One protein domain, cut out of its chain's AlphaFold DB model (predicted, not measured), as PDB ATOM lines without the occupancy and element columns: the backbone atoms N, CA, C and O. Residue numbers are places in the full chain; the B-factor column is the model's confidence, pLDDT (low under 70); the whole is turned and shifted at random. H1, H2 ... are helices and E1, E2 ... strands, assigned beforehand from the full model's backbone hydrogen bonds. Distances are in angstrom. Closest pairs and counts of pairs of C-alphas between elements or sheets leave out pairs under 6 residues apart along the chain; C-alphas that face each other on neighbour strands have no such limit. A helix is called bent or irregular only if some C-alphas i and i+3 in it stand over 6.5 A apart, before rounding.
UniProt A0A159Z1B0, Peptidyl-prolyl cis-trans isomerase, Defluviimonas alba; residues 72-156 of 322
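This is residues 72 to 156 of the 322 residues of the protein "Peptidyl-prolyl cis-trans isomerase" of Defluviimonas alba (UniProt A0A159Z1B0). A short hairpin of two strands, E1 and E2, forms the middle of a flat body, with the bent helix H1 along one side and H4, with the short H3 before it, on the other. After H1, H2 runs back near the arm H1b, and residues 107 to 121 make a long loop on to H3. The 85 printed residues hold four named helices, then two strands forming an antiparallel sheet, E1 - E2; the class is mostly helix. The whole is compact, with a radius of gyration of the C-alphas of 13.1 A and spans of 34 by 32 by 17 A.

H1, residues 72 to 94, begins with C-alpha 72 at (-14.849, 56.117, 24.900). By its hydrogen bonds it was assigned as one helix, but it is bent: C-alphas 84 and 87 are 6.9 A apart. Its arms are H1a, residues 72 to 84, 18.4 A long, and H1b, residues 87 to 94, 10.3 A. H2 is residues 99 to 106, 10.0 A; H3, residues 122 to 125, 5.6 A; H4, residues 127 to 135, 12.1 A. E1, residues 144 to 146, spans 7.0 A, and E2, residues 152 to 154, 7.2 A, ending with C-alpha 154 at (-6.343, 36.390, 38.220).

E1 and E2 are an antiparallel hairpin, with N 145 and O 153 2.8 A apart, within hydrogen-bond range. The closest C-alphas of H1b and E1, Asp 90 and Leu 144, are 5.9 A apart; those of H4 and E2, Phe 129 and Phe 153, 7.7 A. H1b and H2 form a helical hairpin and only just touch, with 3 pairs of C-alphas within 8 A, the closest Leu 89 and Ala 106 at 7.1 A. H3 and H4 are close but not clearly touching, with C-alphas 124 and 130 closest at 5.8 A. In H1a, H1b, H2 and H4 every O i to N i+4 pair is within hydrogen-bond range; H3 is too short for one.

The C-alphas farthest apart, Val 73 and Asp 139, are 40.0 A apart. The printed part has no cut, the link from H2 to H3 is long, and no printed residue is under 70 in pLDDT.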
ATOM      1  N   GLU A  72     -14.186  56.091  23.589       93.69
ATOM      2  CA  GLU A  72     -14.849  56.117  24.900       93.69
ATOM      3  C   GLU A  72     -16.043  55.156  24.966       93.69
ATOM      4  O   GLU A  72     -16.166  54.371  25.906       93.69
ATOM      5  N   VAL A  73     -16.905  55.163  23.943       96.19
ATOM      6  CA  VAL A  73     -18.057  54.249  23.868       96.19
ATOM      7  C   VAL A  73     -17.605  52.797  23.706       96.19
ATOM      8  O   VAL A  73     -18.231  51.894  24.265       96.19
ATOM      9  N   ALA A  74     -16.535  52.546  22.948       95.19
ATOM     10  CA  ALA A  74     -15.981  51.205  22.805       95.19
ATOM     11  C   ALA A  74     -15.425  50.683  24.138       95.19
ATOM     12  O   ALA A  74     -15.717  49.543  24.501       95.19
ATOM     13  N   LEU A  75     -14.697  51.518  24.885       93.62
ATOM     14  CA  LEU A  75     -14.161  51.186  26.205       93.62
ATOM     15  C   LEU A  75     -15.276  50.969  27.233       93.62
ATOM     16  O   LEU A  75     -15.270  49.954  27.922       93.62
ATOM     17  N   ASP A  76     -16.279  51.849  27.298       94.62
ATOM     18  CA  ASP A  76     -17.433  51.672  28.192       94.62
ATOM     19  C   ASP A  76     -18.183  50.365  27.894       94.62
ATOM     20  O   ASP A  76     -18.520  49.598  28.799       94.62
ATOM     21  N   ARG A  77     -18.387  50.054  26.609       95.50
ATOM     22  CA  ARG A  77     -18.990  48.783  26.206       95.50
ATOM     23  C   ARG A  77     -18.124  47.591  26.609       95.50
ATOM     24  O   ARG A  77     -18.677  46.599  27.080       95.50
ATOM     25  N   ALA A  78     -16.807  47.671  26.424       93.94
ATOM     26  CA  ALA A  78     -15.883  46.615  26.820       93.94
ATOM     27  C   ALA A  78     -15.948  46.357  28.333       93.94
ATOM     28  O   ALA A  78     -16.125  45.210  28.732       93.94
ATOM     29  N   ARG A  79     -15.936  47.411  29.161       93.75
ATOM     30  CA  ARG A  79     -16.073  47.308  30.626       93.75
ATOM     31  C   ARG A  79     -17.350  46.590  31.042       93.75
ATOM     32  O   ARG A  79     -17.305  45.680  31.859       93.75
ATOM     33  N   ARG A  80     -18.493  46.938  30.439       93.62
ATOM     34  CA  ARG A  80     -19.769  46.253  30.724       93.62
ATOM     35  C   ARG A  80     -19.735  44.784  30.321       93.62
ATOM     36  O   ARG A  80     -20.189  43.940  31.077       93.62
ATOM     37  N   MET A  81     -19.167  44.475  29.154       93.88
ATOM     38  CA  MET A  81     -19.017  43.090  28.704       93.88
ATOM     39  C   MET A  81     -18.097  42.277  29.619       93.88
ATOM     40  O   MET A  81     -18.336  41.090  29.803       93.88
ATOM     41  N   ILE A  82     -17.053  42.893  30.177       93.81
ATOM     42  CA  ILE A  82     -16.172  42.254  31.158       93.81
ATOM     43  C   ILE A  82     -16.929  42.027  32.469       93.81
ATOM     44  O   ILE A  82     -16.938  40.903  32.957       93.81
ATOM     45  N   ALA A  83     -17.638  43.037  32.980       91.88
ATOM     46  CA  ALA A  83     -18.444  42.923  34.196       91.88
ATOM     47  C   ALA A  83     -19.529  41.835  34.088       91.88
ATOM     48  O   ALA A  83     -19.699  41.038  35.007       91.88
ATOM     49  N   ASP A  84     -20.207  41.732  32.938       93.25
ATOM     50  CA  ASP A  84     -21.203  40.683  32.673       93.25
ATOM     51  C   ASP A  84     -20.587  39.269  32.695       93.25
ATOM     52  O   ASP A  84     -21.278  38.293  32.989       93.25
ATOM     53  N   ARG A  85     -19.291  39.152  32.379       93.50
ATOM     54  CA  ARG A  85     -18.542  37.886  32.360       93.50
ATOM     55  C   ARG A  85     -17.766  37.619  33.647       93.50
ATOM     56  O   ARG A  85     -17.344  36.488  33.853       93.50
ATOM     57  N   ALA A  86     -17.591  38.609  34.519       93.31
ATOM     58  CA  ALA A  86     -16.811  38.465  35.744       93.31
ATOM     59  C   ALA A  86     -17.353  37.331  36.629       93.31
ATOM     60  O   ALA A  86     -16.576  36.511  37.104       93.31
ATOM     61  N   GLN A  87     -18.680  37.207  36.751       92.25
ATOM     62  CA  GLN A  87     -19.298  36.110  37.505       92.25
ATOM     63  C   GLN A  87     -18.988  34.729  36.903       92.25
ATOM     64  O   GLN A  87     -18.730  33.788  37.640       92.25
ATOM     65  N   GLU A  88     -18.994  34.601  35.574       93.88
ATOM     66  CA  GLU A  88     -18.647  33.346  34.889       93.88
ATOM     67  C   GLU A  88     -17.183  32.961  35.151       93.88
ATOM     68  O   GLU A  88     -16.885  31.799  35.420       93.88
ATOM     69  N   LEU A  89     -16.272  33.938  35.100       94.62
ATOM     70  CA  LEU A  89     -14.848  33.733  35.377       94.62
ATOM     71  C   LEU A  89     -14.600  33.335  36.836       94.62
ATOM     72  O   LEU A  89     -13.814  32.426  37.098       94.62
ATOM     73  N   ASP A  90     -15.286  33.993  37.770       94.06
ATOM     74  CA  ASP A  90     -15.212  33.683  39.196       94.06
ATOM     75  C   ASP A  90     -15.750  32.272  39.491       94.06
ATOM     76  O   ASP A  90     -15.100  31.493  40.185       94.06
ATOM     77  N   ASP A  91     -16.870  31.882  38.872       93.88
ATOM     78  CA  ASP A  91     -17.439  30.536  39.000       93.88
ATOM     79  C   ASP A  91     -16.485  29.450  38.456       93.88
ATOM     80  O   ASP A  91     -16.375  28.370  39.046       93.88
ATOM     81  N   LEU A  92     -15.771  29.719  37.353       94.31
ATOM     82  CA  LEU A  92     -14.750  28.812  36.810       94.31
ATOM     83  C   LEU A  92     -13.580  28.636  37.787       94.31
ATOM     84  O   LEU A  92     -13.187  27.501  38.074       94.31
ATOM     85  N   LEU A  93     -13.059  29.735  38.340       94.44
ATOM     86  CA  LEU A  93     -11.993  29.702  39.346       94.44
ATOM     87  C   LEU A  93     -12.434  28.966  40.615       94.44
ATOM     88  O   LEU A  93     -11.726  28.079  41.095       94.44
ATOM     89  N   ALA A  94     -13.638  29.253  41.116       93.25
ATOM     90  CA  ALA A  94     -14.226  28.564  42.262       93.25
ATOM     91  C   ALA A  94     -14.463  27.065  41.991       93.25
ATOM     92  O   ALA A  94     -14.402  26.243  42.910       93.25
ATOM     93  N   GLY A  95     -14.701  26.696  40.728       92.44
ATOM     94  CA  GLY A  95     -14.781  25.315  40.250       92.44
ATOM     95  C   GLY A  95     -13.433  24.587  40.169       92.44
ATOM     96  O   GLY A  95     -13.419  23.373  39.953       92.44
ATOM     97  N   GLY A  96     -12.319  25.295  40.377       91.94
ATOM     98  CA  GLY A  96     -10.961  24.757  40.320       91.94
ATOM     99  C   GLY A  96     -10.300  24.849  38.944       91.94
ATOM    100  O   GLY A  96      -9.328  24.129  38.714       91.94
ATOM    101  N   ALA A  97     -10.812  25.692  38.039       94.25
ATOM    102  CA  ALA A  97     -10.158  25.955  36.762       94.25
ATOM    103  C   ALA A  97      -8.779  26.604  36.970       94.25
ATOM    104  O   ALA A  97      -8.578  27.456  37.836       94.25
ATOM    105  N   THR A  98      -7.822  26.203  36.145       93.06
ATOM    106  CA  THR A  98      -6.474  26.773  36.095       93.06
ATOM    107  C   THR A  98      -6.451  28.085  35.305       93.06
ATOM    108  O   THR A  98      -7.306  28.341  34.455       93.06
ATOM    109  N   LEU A  99      -5.422  28.911  35.517       93.88
ATOM    110  CA  LEU A  99      -5.236  30.152  34.750       93.88
ATOM    111  C   LEU A  99      -5.097  29.895  33.238       93.88
ATOM    112  O   LEU A  99      -5.539  30.699  32.418       93.88
ATOM    113  N   GLN A 100      -4.513  28.758  32.853       93.50
ATOM    114  CA  GLN A 100      -4.402  28.337  31.458       93.50
ATOM    115  C   GLN A 100      -5.771  27.974  30.865       93.50
ATOM    116  O   GLN A 100      -6.039  28.317  29.714       93.50
ATOM    117  N   GLU A 101      -6.639  27.322  31.646       93.25
ATOM    118  CA  GLU A 101      -8.008  26.996  31.228       93.25
ATOM    119  C   GLU A 101      -8.844  28.264  31.037       93.25
ATOM    120  O   GLU A 101      -9.527  28.380  30.019       93.25
ATOM    121  N   LEU A 102      -8.708  29.270  31.912       92.50
ATOM    122  CA  LEU A 102      -9.349  30.579  31.715       92.50
ATOM    123  C   LEU A 102      -8.945  31.244  30.393       92.50
ATOM    124  O   LEU A 102      -9.779  31.846  29.712       92.50
ATOM    125  N   ALA A 103      -7.682  31.117  29.989       92.38
ATOM    126  CA  ALA A 103      -7.238  31.654  28.710       92.38
ATOM    127  C   ALA A 103      -7.842  30.902  27.520       92.38
ATOM    128  O   ALA A 103      -8.288  31.519  26.551       92.38
ATOM    129  N   THR A 104      -7.917  29.571  27.588       91.00
ATOM    130  CA  THR A 104      -8.446  28.766  26.480       91.00
ATOM    131  C   THR A 104      -9.970  28.762  26.379       91.00
ATOM    132  O   THR A 104     -10.496  28.711  25.268       91.00
ATOM    133  N   GLU A 105     -10.679  28.805  27.507       87.00
ATOM    134  CA  GLU A 105     -12.138  28.631  27.572       87.00
ATOM    135  C   GLU A 105     -12.875  29.964  27.700       87.00
ATOM    136  O   GLU A 105     -13.934  30.152  27.102       87.00
ATOM    137  N   ALA A 106     -12.284  30.918  28.418       86.75
ATOM    138  CA  ALA A 106     -12.882  32.213  28.712       86.75
ATOM    139  C   ALA A 106     -12.274  33.363  27.884       86.75
ATOM    140  O   ALA A 106     -12.731  34.508  27.973       86.75
ATOM    141  N   GLY A 107     -11.289  33.077  27.027       87.62
ATOM    142  CA  GLY A 107     -10.670  34.072  26.152       87.62
ATOM    143  C   GLY A 107      -9.872  35.138  26.907       87.62
ATOM    144  O   GLY A 107      -9.782  36.267  26.429       87.62
ATOM    145  N   MET A 108      -9.344  34.795  28.087       93.44
ATOM    146  CA  MET A 108      -8.356  35.615  28.793       93.44
ATOM    147  C   MET A 108      -6.963  35.465  28.163       93.44
ATOM    148  O   MET A 108      -6.699  34.533  27.402       93.44
ATOM    149  N   GLU A 109      -6.051  36.375  28.492       94.06
ATOM    150  CA  GLU A 109      -4.642  36.255  28.118       94.06
ATOM    151  C   GLU A 109      -3.857  35.582  29.250       94.06
ATOM    152  O   GLU A 109      -3.954  35.986  30.408       94.06
ATOM    153  N   PHE A 110      -3.084  34.545  28.917       94.12
ATOM    154  CA  PHE A 110      -2.192  33.873  29.862       94.12
ATOM    155  C   PHE A 110      -0.746  34.308  29.628       94.12
ATOM    156  O   PHE A 110      -0.246  34.238  28.505       94.12
ATOM    157  N   GLY A 111      -0.056  34.691  30.700       93.44
ATOM    158  CA  GLY A 111       1.337  35.117  30.652       93.44
ATOM    159  C   GLY A 111       2.016  35.060  32.017       93.44
ATOM    160  O   GLY A 111       1.381  34.808  33.039       93.44
ATOM    161  N   THR A 112       3.324  35.308  32.018       92.94
ATOM    162  CA  THR A 112       4.139  35.427  33.231       92.94
ATOM    163  C   THR A 112       4.689  36.838  33.306       92.94
ATOM    164  O   THR A 112       5.185  37.363  32.308       92.94
ATOM    165  N   VAL A 113       4.602  37.446  34.485       92.31
ATOM    166  CA  VAL A 113       4.994  38.836  34.710       92.31
ATOM    167  C   VAL A 113       5.876  38.902  35.946       92.31
ATOM    168  O   VAL A 113       5.526  38.359  36.992       92.31
ATOM    169  N   GLU A 114       7.025  39.562  35.822       90.12
ATOM    170  CA  GLU A 114       7.892  39.859  36.961       90.12
ATOM    171  C   GLU A 114       7.426  41.163  37.614       90.12
ATOM    172  O   GLU A 114       7.277  42.186  36.945       90.12
ATOM    173  N   VAL A 115       7.182  41.123  38.924       90.06
ATOM    174  CA  VAL A 115       6.706  42.277  39.693       90.06
ATOM    175  C   VAL A 115       7.770  42.681  40.701       90.06
ATOM    176  O   VAL A 115       8.306  41.848  41.430       90.06
ATOM    177  N   THR A 116       8.053  43.980  40.760       86.38
ATOM    178  CA  THR A 116       8.919  44.574  41.781       86.38
ATOM    179  C   THR A 116       8.161  45.653  42.547       86.38
ATOM    180  O   THR A 116       7.138  46.160  42.083       86.38
ATOM    181  N   ALA A 117       8.673  46.042  43.717       79.00
ATOM    182  CA  ALA A 117       8.098  47.142  44.492       79.00
ATOM    183  C   ALA A 117       8.198  48.507  43.778       79.00
ATOM    184  O   ALA A 117       7.432  49.413  44.090       79.00
ATOM    185  N   GLU A 118       9.123  48.660  42.825       78.50
ATOM    186  CA  GLU A 118       9.378  49.921  42.111       78.50
ATOM    187  C   GLU A 118       8.478  50.108  40.876       78.50
ATOM    188  O   GLU A 118       8.435  51.199  40.307       78.50
ATOM    189  N   GLY A 119       7.723  49.075  40.482       76.62
ATOM    190  CA  GLY A 119       6.813  49.099  39.338       76.62
ATOM    191  C   GLY A 119       6.992  47.903  38.401       76.62
ATOM    192  O   GLY A 119       7.689  46.934  38.715       76.62
ATOM    193  N   GLY A 120       6.338  47.979  37.241       79.00
ATOM    194  CA  GLY A 120       6.428  46.988  36.173       79.00
ATOM    195  C   GLY A 120       5.767  47.473  34.882       79.00
ATOM    196  O   GLY A 120       5.131  48.527  34.853       79.00
ATOM    197  N   GLU A 121       5.939  46.703  33.811       83.81
ATOM    198  CA  GLU A 121       5.347  46.971  32.497       83.81
ATOM    199  C   GLU A 121       4.063  46.150  32.282       83.81
ATOM    200  O   GLU A 121       3.828  45.136  32.945       83.81
ATOM    201  N   GLY A 122       3.216  46.583  31.343       89.38
ATOM    202  CA  GLY A 122       1.960  45.897  31.028       89.38
ATOM    203  C   GLY A 122       1.009  45.863  32.226       89.38
ATOM    204  O   GLY A 122       0.758  46.891  32.848       89.38
ATOM    205  N   ILE A 123       0.504  44.679  32.581       91.19
ATOM    206  CA  ILE A 123      -0.428  44.525  33.709       91.19
ATOM    207  C   ILE A 123       0.208  44.876  35.067       91.19
ATOM    208  O   ILE A 123      -0.479  45.332  35.976       91.19
ATOM    209  N   ALA A 124       1.538  44.775  35.198       92.19
ATOM    210  CA  ALA A 124       2.243  45.209  36.405       92.19
ATOM    211  C   ALA A 124       2.331  46.739  36.545       92.19
ATOM    212  O   ALA A 124       2.817  47.225  37.568       92.19
ATOM    213  N   ALA A 125       1.847  47.513  35.565       91.62
ATOM    214  CA  ALA A 125       1.678  48.959  35.690       91.62
ATOM    215  C   ALA A 125       0.455  49.343  36.548       91.62
ATOM    216  O   ALA A 125       0.461  50.419  37.154       91.62
ATOM    217  N   TYR A 126      -0.532  48.454  36.690       92.38
ATOM    218  CA  TYR A 126      -1.711  48.671  37.534       92.38
ATOM    219  C   TYR A 126      -1.374  48.456  39.011       92.38
ATOM    220  O   TYR A 126      -0.626  47.541  39.371       92.38
ATOM    221  N   ILE A 127      -1.899  49.325  39.878       92.56
ATOM    222  CA  ILE A 127      -1.625  49.276  41.320       92.56
ATOM    223  C   ILE A 127      -2.254  48.019  41.920       92.56
ATOM    224  O   ILE A 127      -1.578  47.294  42.644       92.56
ATOM    225  N   GLU A 128      -3.494  47.722  41.544       93.38
ATOM    226  CA  GLU A 128      -4.287  46.595  42.032       93.38
ATOM    227  C   GLU A 128      -3.584  45.264  41.753       93.38
ATOM    228  O   GLU A 128      -3.484  44.408  42.634       93.38
ATOM    229  N   PHE A 129      -3.020  45.113  40.549       94.12
ATOM    230  CA  PHE A 129      -2.238  43.933  40.187       94.12
ATOM    231  C   PHE A 129      -0.978  43.801  41.042       94.12
ATOM    232  O   PHE A 129      -0.686  42.717  41.544       94.12
ATOM    233  N   ARG A 130      -0.224  44.893  41.238       92.75
ATOM    234  CA  ARG A 130       0.998  44.854  42.056       92.75
ATOM    235  C   ARG A 130       0.701  44.553  43.516       92.75
ATOM    236  O   ARG A 130       1.423  43.768  44.116       92.75
ATOM    237  N   GLU A 131      -0.331  45.165  44.084       92.81
ATOM    238  CA  GLU A 131      -0.729  44.916  45.468       92.81
ATOM    239  C   GLU A 131      -1.140  43.455  45.665       92.81
ATOM    240  O   GLU A 131      -0.641  42.807  46.586       92.81
ATOM    241  N   ALA A 132      -1.952  42.907  44.757       94.19
ATOM    242  CA  ALA A 132      -2.325  41.497  44.783       94.19
ATOM    243  C   ALA A 132      -1.102  40.573  44.616       94.19
ATOM    244  O   ALA A 132      -0.941  39.625  45.379       94.19
ATOM    245  N   ALA A 133      -0.198  40.871  43.676       93.31
ATOM    246  CA  ALA A 133       0.994  40.062  43.424       93.31
ATOM    247  C   ALA A 133       1.984  40.071  44.602       93.31
ATOM    248  O   ALA A 133       2.566  39.040  44.925       93.31
ATOM    249  N   LEU A 134       2.174  41.226  45.251       91.44
ATOM    250  CA  LEU A 134       3.074  41.374  46.401       91.44
ATOM    251  C   LEU A 134       2.487  40.786  47.693       91.44
ATOM    252  O   LEU A 134       3.248  40.442  48.598       91.44
ATOM    253  N   ALA A 135       1.159  40.688  47.794       93.00
ATOM    254  CA  ALA A 135       0.471  40.068  48.924       93.00
ATOM    255  C   ALA A 135       0.290  38.546  48.776       93.00
ATOM    256  O   ALA A 135       0.024  37.879  49.776       93.00
ATOM    257  N   ALA A 136       0.426  38.008  47.560       94.06
ATOM    258  CA  ALA A 136       0.188  36.601  47.264       94.06
ATOM    259  C   ALA A 136       1.190  35.659  47.954       94.06
ATOM    260  O   ALA A 136       2.384  35.940  48.075       94.06
ATOM    261  N   SER A 137       0.692  34.492  48.351       92.06
ATOM    262  CA  SER A 137       1.459  33.350  48.849       92.06
ATOM    263  C   SER A 137       1.483  32.217  47.810       92.06
ATOM    264  O   SER A 137       0.522  32.066  47.057       92.06
ATOM    265  N   PRO A 138       2.524  31.357  47.769       89.06
ATOM    266  CA  PRO A 138       2.551  30.194  46.871       89.06
ATOM    267  C   PRO A 138       1.404  29.195  47.100       89.06
ATOM    268  O   PRO A 138       1.070  28.423  46.207       89.06
ATOM    269  N   ASP A 139       0.815  29.201  48.300       90.56
ATOM    270  CA  ASP A 139      -0.317  28.344  48.668       90.56
ATOM    271  C   ASP A 139      -1.685  28.968  48.325       90.56
ATOM    272  O   ASP A 139      -2.719  28.323  48.525       90.56
ATOM    273  N   ASP A 140      -1.718  30.212  47.836       92.62
ATOM    274  CA  ASP A 140      -2.969  30.890  47.508       92.62
ATOM    275  C   ASP A 140      -3.577  30.343  46.214       92.62
ATOM    276  O   ASP A 140      -2.898  30.066  45.219       92.62
ATOM    277  N   PHE A 141      -4.902  30.222  46.222       91.06
ATOM    278  CA  PHE A 141      -5.668  29.925  45.020       91.06
ATOM    279  C   PHE A 141      -5.890  31.207  44.209       91.06
ATOM    280  O   PHE A 141      -6.131  32.257  44.815       91.06
ATOM    281  N   PRO A 142      -5.870  31.136  42.863       93.62
ATOM    282  CA  PRO A 142      -6.168  32.292  42.030       93.62
ATOM    283  C   PRO A 142      -7.577  32.822  42.295       93.62
ATOM    284  O   PRO A 142      -8.542  32.059  42.324       93.62
ATOM    285  N   GLN A 143      -7.683  34.135  42.470       93.00
ATOM    286  CA  GLN A 143      -8.942  34.854  42.656       93.00
ATOM    287  C   GLN A 143      -9.084  35.907  41.566       93.00
ATOM    288  O   GLN A 143      -8.082  36.432  41.070       93.00
ATOM    289  N   LEU A 144     -10.327  36.196  41.186       95.19
ATOM    290  CA  LEU A 144     -10.611  37.252  40.229       95.19
ATOM    291  C   LEU A 144     -10.545  38.616  40.928       95.19
ATOM    292  O   LEU A 144     -11.169  38.832  41.966       95.19
ATOM    293  N   HIS A 145      -9.811  39.543  40.331       95.31
ATOM    294  CA  HIS A 145      -9.672  40.919  40.785       95.31
ATOM    295  C   HIS A 145      -9.989  41.886  39.642       95.31
ATOM    296  O   HIS A 145      -9.730  41.587  38.475       95.31
ATOM    297  N   GLU A 146     -10.536  43.050  39.985       93.94
ATOM    298  CA  GLU A 146     -10.834  44.135  39.047       93.94
ATOM    299  C   GLU A 146      -9.707  45.180  39.038       93.94
ATOM    300  O   GLU A 146      -9.040  45.402  40.049       93.94
ATOM    301  N   MET A 147      -9.506  45.822  37.888       93.19
ATOM    302  CA  MET A 147      -8.563  46.926  37.680       93.19
ATOM    303  C   MET A 147      -9.315  48.251  37.504       93.19
ATOM    304  O   MET A 147     -10.486  48.260  37.121       93.19
ATOM    305  N   GLU A 148      -8.636  49.385  37.715       91.69
ATOM    306  CA  GLU A 148      -9.229  50.728  37.573       91.69
ATOM    307  C   GLU A 148      -9.861  50.974  36.188       91.69
ATOM    308  O   GLU A 148     -10.877  51.662  36.054       91.69
ATOM    309  N   ASP A 149      -9.295  50.387  35.135       90.12
ATOM    310  CA  ASP A 149      -9.798  50.524  33.770       90.12
ATOM    311  C   ASP A 149     -10.999  49.616  33.450       90.12
ATOM    312  O   ASP A 149     -11.505  49.657  32.324       90.12
ATOM    313  N   GLY A 150     -11.482  48.844  34.429       90.88
ATOM    314  CA  GLY A 150     -12.586  47.894  34.320       90.88
ATOM    315  C   GLY A 150     -12.211  46.557  33.676       90.88
ATOM    316  O   GLY A 150     -13.105  45.781  33.335       90.88
ATOM    317  N   GLY A 151     -10.917  46.285  33.480       93.00
ATOM    318  CA  GLY A 151     -10.425  44.944  33.195       93.00
ATOM    319  C   GLY A 151     -10.419  44.050  34.438       93.00
ATOM    320  O   GLY A 151     -10.552  44.520  35.567       93.00
ATOM    321  N   VAL A 152     -10.243  42.744  34.226       95.38
ATOM    322  CA  VAL A 152     -10.131  41.747  35.301       95.38
ATOM    323  C   VAL A 152      -8.885  40.893  35.127       95.38
ATOM    324  O   VAL A 152      -8.450  40.640  34.002       95.38
ATOM    325  N   PHE A 153      -8.333  40.414  36.236       95.75
ATOM    326  CA  PHE A 153      -7.199  39.499  36.245       95.75
ATOM    327  C   PHE A 153      -7.336  38.453  37.343       95.75
ATOM    328  O   PHE A 153      -8.033  38.648  38.333       95.75
ATOM    329  N   ALA A 154      -6.622  37.350  37.168       95.94
ATOM    330  CA  ALA A 154      -6.343  36.390  38.220       95.94
ATOM    331  C   ALA A 154      -4.854  36.061  38.156       95.94
ATOM    332  O   ALA A 154      -4.272  36.002  37.070       95.94
ATOM    333  N   LEU A 155      -4.227  35.883  39.314       95.12
ATOM    334  CA  LEU A 155      -2.802  35.592  39.406       95.12
ATOM    335  C   LEU A 155      -2.539  34.405  40.320       95.12
ATOM    336  O   LEU A 155      -3.352  34.056  41.172       95.12
ATOM    337  N   GLN A 156      -1.377  33.799  40.121       94.69
ATOM    338  CA  GLN A 156      -0.815  32.795  41.005       94.69
ATOM    339  C   GLN A 156       0.671  33.088  41.156       94.69
ATOM    340  O   GLN A 156       1.356  33.345  40.162       94.69
TER     341      GLN A 156